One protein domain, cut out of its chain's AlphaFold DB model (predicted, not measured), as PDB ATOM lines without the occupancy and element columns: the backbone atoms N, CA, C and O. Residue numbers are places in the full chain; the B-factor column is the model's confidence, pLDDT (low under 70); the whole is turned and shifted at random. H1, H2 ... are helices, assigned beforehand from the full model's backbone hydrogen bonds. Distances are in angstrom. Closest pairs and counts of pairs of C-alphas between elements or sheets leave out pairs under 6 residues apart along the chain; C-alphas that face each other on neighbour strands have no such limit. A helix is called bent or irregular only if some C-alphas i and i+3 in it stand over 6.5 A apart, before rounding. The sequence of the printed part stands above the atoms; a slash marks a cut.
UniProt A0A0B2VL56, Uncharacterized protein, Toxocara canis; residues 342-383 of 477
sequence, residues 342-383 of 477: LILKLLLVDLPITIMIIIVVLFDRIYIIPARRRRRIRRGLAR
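What this domain is: This is residues 342 to 383 of the 477 residues of an uncharacterized protein of Toxocara canis (UniProt A0A0B2VL56). A long helix, H1, leads through a tight link to a shorter helix, H2, which turns off at its end, the two forming a wide L with no packed core. The printed part has 42 residues, with two named helices in the order H1, H2 and no named strand; the class is all helix. It is extended, with a radius of gyration of the C-alphas of 17.9 A and spans of 56 by 15 by 7 A.

Where its parts are: H1, residues 342 to 367, measures 36.6 A from C-alpha 342 at (18.022, -8.377, -59.388) to C-alpha 367 at (15.697, -27.323, -28.179). It is neither bent nor irregular, but only just: C-alphas 348 and 351 are 6.4 A apart. H2, residues 371 to 383, measures 18.5 A and ends with C-alpha 383 at (24.056, -22.607, -4.707).

How they stand to each other: H1 and H2 are apart, with no C-alpha of the one within 8 A of the other. In H2 every O i to N i+4 pair is within hydrogen-bond range; in H1, 20 of 22 are.

The domain as a whole: The C-alphas of Leu 342 and Arg 383, the two farthest apart, are 56.8 A apart. Residues 342 to 383 stand free. The printed part has no cut. Mean pLDDT of the printed part is 80.1; residues 367 to 374 are under 70.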
ATOM      1  N   LEU A 342      17.017  -7.601 -60.121       78.19
ATOM      2  CA  LEU A 342      18.022  -8.377 -59.388       78.19
ATOM      3  C   LEU A 342      18.089  -7.976 -57.905       78.19
ATOM      4  O   LEU A 342      18.039  -8.850 -57.040       78.19
ATOM      5  N   ILE A 343      18.094  -6.671 -57.602       82.38
ATOM      6  CA  ILE A 343      17.943  -6.158 -56.228       82.38
ATOM      7  C   ILE A 343      16.606  -6.615 -55.630       82.38
ATOM      8  O   ILE A 343      16.570  -7.095 -54.498       82.38
ATOM      9  N   LEU A 344      15.511  -6.515 -56.393       82.75
ATOM     10  CA  LEU A 344      14.183  -6.927 -55.937       82.75
ATOM     11  C   LEU A 344      14.132  -8.424 -55.596       82.75
ATOM     12  O   LEU A 344      13.537  -8.791 -54.584       82.75
ATOM     13  N   LYS A 345      14.787  -9.285 -56.388       86.31
ATOM     14  CA  LYS A 345      14.892 -10.724 -56.110       86.31
ATOM     15  C   LYS A 345      15.675 -11.003 -54.823       86.31
ATOM     16  O   LYS A 345      15.177 -11.745 -53.980       86.31
ATOM     17  N   LEU A 346      16.834 -10.366 -54.637       83.25
ATOM     18  CA  LEU A 346      17.630 -10.490 -53.407       83.25
ATOM     19  C   LEU A 346      16.821 -10.087 -52.159       83.25
ATOM     20  O   LEU A 346      16.874 -10.769 -51.135       83.25
ATOM     21  N   LEU A 347      16.022  -9.018 -52.255       84.44
ATOM     22  CA  LEU A 347      15.187  -8.517 -51.156       84.44
ATOM     23  C   LEU A 347      13.922  -9.348 -50.881       84.44
ATOM     24  O   LEU A 347      13.556  -9.503 -49.718       84.44
ATOM     25  N   LEU A 348      13.245  -9.872 -51.910       86.00
ATOM     26  CA  LEU A 348      11.985 -10.623 -51.757       86.00
ATOM     27  C   LEU A 348      12.147 -12.144 -51.653       86.00
ATOM     28  O   LEU A 348      11.199 -12.810 -51.241       86.00
ATOM     29  N   VAL A 349      13.300 -12.703 -52.024       87.69
ATOM     30  CA  VAL A 349      13.534 -14.156 -52.026       87.69
ATOM     31  C   VAL A 349      14.669 -14.517 -51.075       87.69
ATOM     32  O   VAL A 349      14.442 -15.201 -50.079       87.69
ATOM     33  N   ASP A 350      15.875 -14.017 -51.328       84.81
ATOM     34  CA  ASP A 350      17.069 -14.502 -50.630       84.81
ATOM     35  C   ASP A 350      17.139 -13.992 -49.173       84.81
ATOM     36  O   ASP A 350      17.493 -14.741 -48.257       84.81
ATOM     37  N   LEU A 351      16.700 -12.754 -48.917       89.00
ATOM     38  CA  LEU A 351      16.603 -12.179 -47.570       89.00
ATOM     39  C   LEU A 351      15.563 -12.882 -46.659       89.00
ATOM     40  O   LEU A 351      15.932 -13.281 -45.552       89.00
ATOM     41  N   PRO A 352      14.293 -13.112 -47.055       90.12
ATOM     42  CA  PRO A 352      13.360 -13.863 -46.210       90.12
ATOM     43  C   PRO A 352      13.730 -15.349 -46.062       90.12
ATOM     44  O   PRO A 352      13.506 -15.914 -44.988       90.12
ATOM     45  N   ILE A 353      14.342 -15.982 -47.074       91.94
ATOM     46  CA  ILE A 353      14.838 -17.366 -46.959       91.94
ATOM     47  C   ILE A 353      15.981 -17.454 -45.940       91.94
ATOM     48  O   ILE A 353      15.945 -18.315 -45.058       91.94
ATOM     49  N   THR A 354      16.964 -16.551 -45.993       90.00
ATOM     50  CA  THR A 354      18.064 -16.533 -45.010       90.00
ATOM     51  C   THR A 354      17.568 -16.241 -43.592       90.00
ATOM     52  O   THR A 354      17.989 -16.926 -42.660       90.00
ATOM     53  N   ILE A 355      16.599 -15.333 -43.414       92.12
ATOM     54  CA  ILE A 355      15.930 -15.115 -42.116       92.12
ATOM     55  C   ILE A 355      15.249 -16.399 -41.611       92.12
ATOM     56  O   ILE A 355      15.421 -16.757 -40.444       92.12
ATOM     57  N   MET A 356      14.525 -17.132 -42.463       93.12
ATOM     58  CA  MET A 356      13.883 -18.392 -42.066       93.12
ATOM     59  C   MET A 356      14.895 -19.477 -41.680       93.12
ATOM     60  O   MET A 356      14.704 -20.150 -40.668       93.12
ATOM     61  N   ILE A 357      16.006 -19.607 -42.413       91.00
ATOM     62  CA  ILE A 357      17.097 -20.533 -42.065       91.00
ATOM     63  C   ILE A 357      17.694 -20.174 -40.694       91.00
ATOM     64  O   ILE A 357      17.862 -21.055 -39.848       91.00
ATOM     65  N   ILE A 358      17.945 -18.886 -40.428       89.88
ATOM     66  CA  ILE A 358      18.442 -18.406 -39.127       89.88
ATOM     67  C   ILE A 358      17.450 -18.742 -38.002       89.88
ATOM     68  O   ILE A 358      17.862 -19.245 -36.956       89.88
ATOM     69  N   ILE A 359      16.145 -18.530 -38.210       91.19
ATOM     70  CA  ILE A 359      15.101 -18.868 -37.229       91.19
ATOM     71  C   ILE A 359      15.085 -20.376 -36.936       91.19
ATOM     72  O   ILE A 359      15.065 -20.759 -35.765       91.19
ATOM     73  N   VAL A 360      15.148 -21.234 -37.961       90.25
ATOM     74  CA  VAL A 360      15.180 -22.700 -37.793       90.25
ATOM     75  C   VAL A 360      16.418 -23.141 -37.006       90.25
ATOM     76  O   VAL A 360      16.284 -23.883 -36.031       90.25
ATOM     77  N   VAL A 361      17.607 -22.632 -37.352       87.38
ATOM     78  CA  VAL A 361      18.857 -22.941 -36.632       87.38
ATOM     79  C   VAL A 361      18.794 -22.468 -35.175       87.38
ATOM     80  O   VAL A 361      19.237 -23.185 -34.277       87.38
ATOM     81  N   LEU A 362      18.212 -21.298 -34.895       85.88
ATOM     82  CA  LEU A 362      18.029 -20.819 -33.520       85.88
ATOM     83  C   LEU A 362      17.049 -21.696 -32.726       85.88
ATOM     84  O   LEU A 362      17.343 -22.041 -31.579       85.88
ATOM     85  N   PHE A 363      15.920 -22.100 -33.318       85.81
ATOM     86  CA  PHE A 363      14.959 -23.001 -32.673       85.81
ATOM     87  C   PHE A 363      15.579 -24.361 -32.342       85.81
ATOM     88  O   PHE A 363      15.454 -24.824 -31.202       85.81
ATOM     89  N   ASP A 364      16.296 -24.963 -33.292       78.94
ATOM     90  CA  ASP A 364      17.020 -26.217 -33.093       78.94
ATOM     91  C   ASP A 364      18.037 -26.099 -31.945       78.94
ATOM     92  O   ASP A 364      17.949 -26.820 -30.948       78.94
ATOM     93  N   ARG A 365      18.920 -25.090 -31.985       74.31
ATOM     94  CA  ARG A 365      19.925 -24.848 -30.932       74.31
ATOM     95  C   ARG A 365      19.307 -24.581 -29.550       74.31
ATOM     96  O   ARG A 365      19.938 -24.900 -28.541       74.31
ATOM     97  N   ILE A 366      18.087 -24.038 -29.470       71.12
ATOM     98  CA  ILE A 366      17.343 -23.827 -28.211       71.12
ATOM     99  C   ILE A 366      16.733 -25.139 -27.680       71.12
ATOM    100  O   ILE A 366      16.770 -25.395 -26.463       71.12
ATOM    101  N   TYR A 367      16.203 -25.997 -28.555       67.19
ATOM    102  CA  TYR A 367      15.697 -27.323 -28.179       67.19
ATOM    103  C   TYR A 367      16.834 -28.296 -27.821       67.19
ATOM    104  O   TYR A 367      16.751 -28.969 -26.789       67.19
ATOM    105  N   ILE A 368      17.958 -28.251 -28.543       63.44
ATOM    106  CA  ILE A 368      19.203 -29.010 -28.303       63.44
ATOM    107  C   ILE A 368      20.000 -28.484 -27.077       63.44
ATOM    108  O   ILE A 368      21.160 -28.818 -26.854       63.44
ATOM    109  N   ILE A 369      19.369 -27.746 -26.151       55.12
ATOM    110  CA  ILE A 369      19.903 -27.547 -24.788       55.12
ATOM    111  C   ILE A 369      19.458 -28.726 -23.900       55.12
ATOM    112  O   ILE A 369      18.386 -28.637 -23.278       55.12
ATOM    113  N   PRO A 370      20.264 -29.802 -23.739       55.72
ATOM    114  CA  PRO A 370      19.822 -31.019 -23.068       55.72
ATOM    115  C   PRO A 370      19.415 -30.750 -21.620       55.72
ATOM    116  O   PRO A 370      20.053 -29.975 -20.892       55.72
ATOM    117  N   ALA A 371      18.395 -31.471 -21.148       60.94
ATOM    118  CA  ALA A 371      17.863 -31.336 -19.790       60.94
ATOM    119  C   ALA A 371      18.946 -31.470 -18.696       60.94
ATOM    120  O   ALA A 371      18.838 -30.852 -17.632       60.94
ATOM    121  N   ARG A 372      20.038 -32.201 -18.972       62.56
ATOM    122  CA  ARG A 372      21.236 -32.296 -18.117       62.56
ATOM    123  C   ARG A 372      21.915 -30.924 -17.897       62.56
ATOM    124  O   ARG A 372      22.194 -30.585 -16.745       62.56
ATOM    125  N   ARG A 373      22.098 -30.094 -18.940       66.56
ATOM    126  CA  ARG A 373      22.672 -28.727 -18.837       66.56
ATOM    127  C   ARG A 373      21.713 -27.799 -18.082       66.56
ATOM    128  O   ARG A 373      22.134 -27.152 -17.122       66.56
ATOM    129  N   ARG A 374      20.406 -27.850 -18.390       66.06
ATOM    130  CA  ARG A 374      19.352 -27.108 -17.658       66.06
ATOM    131  C   ARG A 374      19.343 -27.457 -16.148       66.06
ATOM    132  O   ARG A 374      19.305 -26.559 -15.304       66.06
ATOM    133  N   ARG A 375      19.490 -28.742 -15.776       70.38
ATOM    134  CA  ARG A 375      19.633 -29.213 -14.373       70.38
ATOM    135  C   ARG A 375      20.965 -28.820 -13.705       70.38
ATOM    136  O   ARG A 375      21.003 -28.713 -12.477       70.38
ATOM    137  N   ARG A 376      22.062 -28.623 -14.451       75.50
ATOM    138  CA  ARG A 376      23.351 -28.135 -13.907       75.50
ATOM    139  C   ARG A 376      23.273 -26.628 -13.608       75.50
ATOM    140  O   ARG A 376      23.606 -26.222 -12.498       75.50
ATOM    141  N   ILE A 377      22.706 -25.833 -14.523       75.62
ATOM    142  CA  ILE A 377      22.502 -24.378 -14.363       75.62
ATOM    143  C   ILE A 377      21.566 -24.059 -13.183       75.62
ATOM    144  O   ILE A 377      21.938 -23.275 -12.308       75.62
ATOM    145  N   ARG A 378      20.398 -24.719 -13.078       78.75
ATOM    146  CA  ARG A 378      19.477 -24.532 -11.933       78.75
ATOM    147  C   ARG A 378      20.155 -24.818 -10.582       78.75
ATOM    148  O   ARG A 378      19.963 -24.060  -9.633       78.75
ATOM    149  N   ARG A 379      20.997 -25.860 -10.496       81.25
ATOM    150  CA  ARG A 379      21.770 -26.178  -9.277       81.25
ATOM    151  C   ARG A 379      22.861 -25.140  -8.974       81.25
ATOM    152  O   ARG A 379      23.057 -24.812  -7.805       81.25
ATOM    153  N   GLY A 380      23.517 -24.578  -9.991       82.12
ATOM    154  CA  GLY A 380      24.450 -23.454  -9.832       82.12
ATOM    155  C   GLY A 380      23.769 -22.211  -9.248       82.12
ATOM    156  O   GLY A 380      24.187 -21.704  -8.207       82.12
ATOM    157  N   LEU A 381      22.652 -21.786  -9.844       83.56
ATOM    158  CA  LEU A 381      21.848 -20.653  -9.365       83.56
ATOM    159  C   LEU A 381      21.336 -20.857  -7.929       83.56
ATOM    160  O   LEU A 381      21.402 -19.933  -7.119       83.56
ATOM    161  N   ALA A 382      20.894 -22.069  -7.575       84.12
ATOM    162  CA  ALA A 382      20.481 -22.400  -6.209       84.12
ATOM    163  C   ALA A 382      21.638 -22.282  -5.194       84.12
ATOM    164  O   ALA A 382      21.464 -21.688  -4.127       84.12
ATOM    165  N   ARG A 383      22.843 -22.771  -5.537       86.50
ATOM    166  CA  ARG A 383      24.056 -22.607  -4.707       86.50
ATOM    167  C   ARG A 383      24.417 -21.127  -4.519       86.50
ATOM    168  O   ARG A 383      24.698 -20.711  -3.394       86.50
TER     169      ARG A 383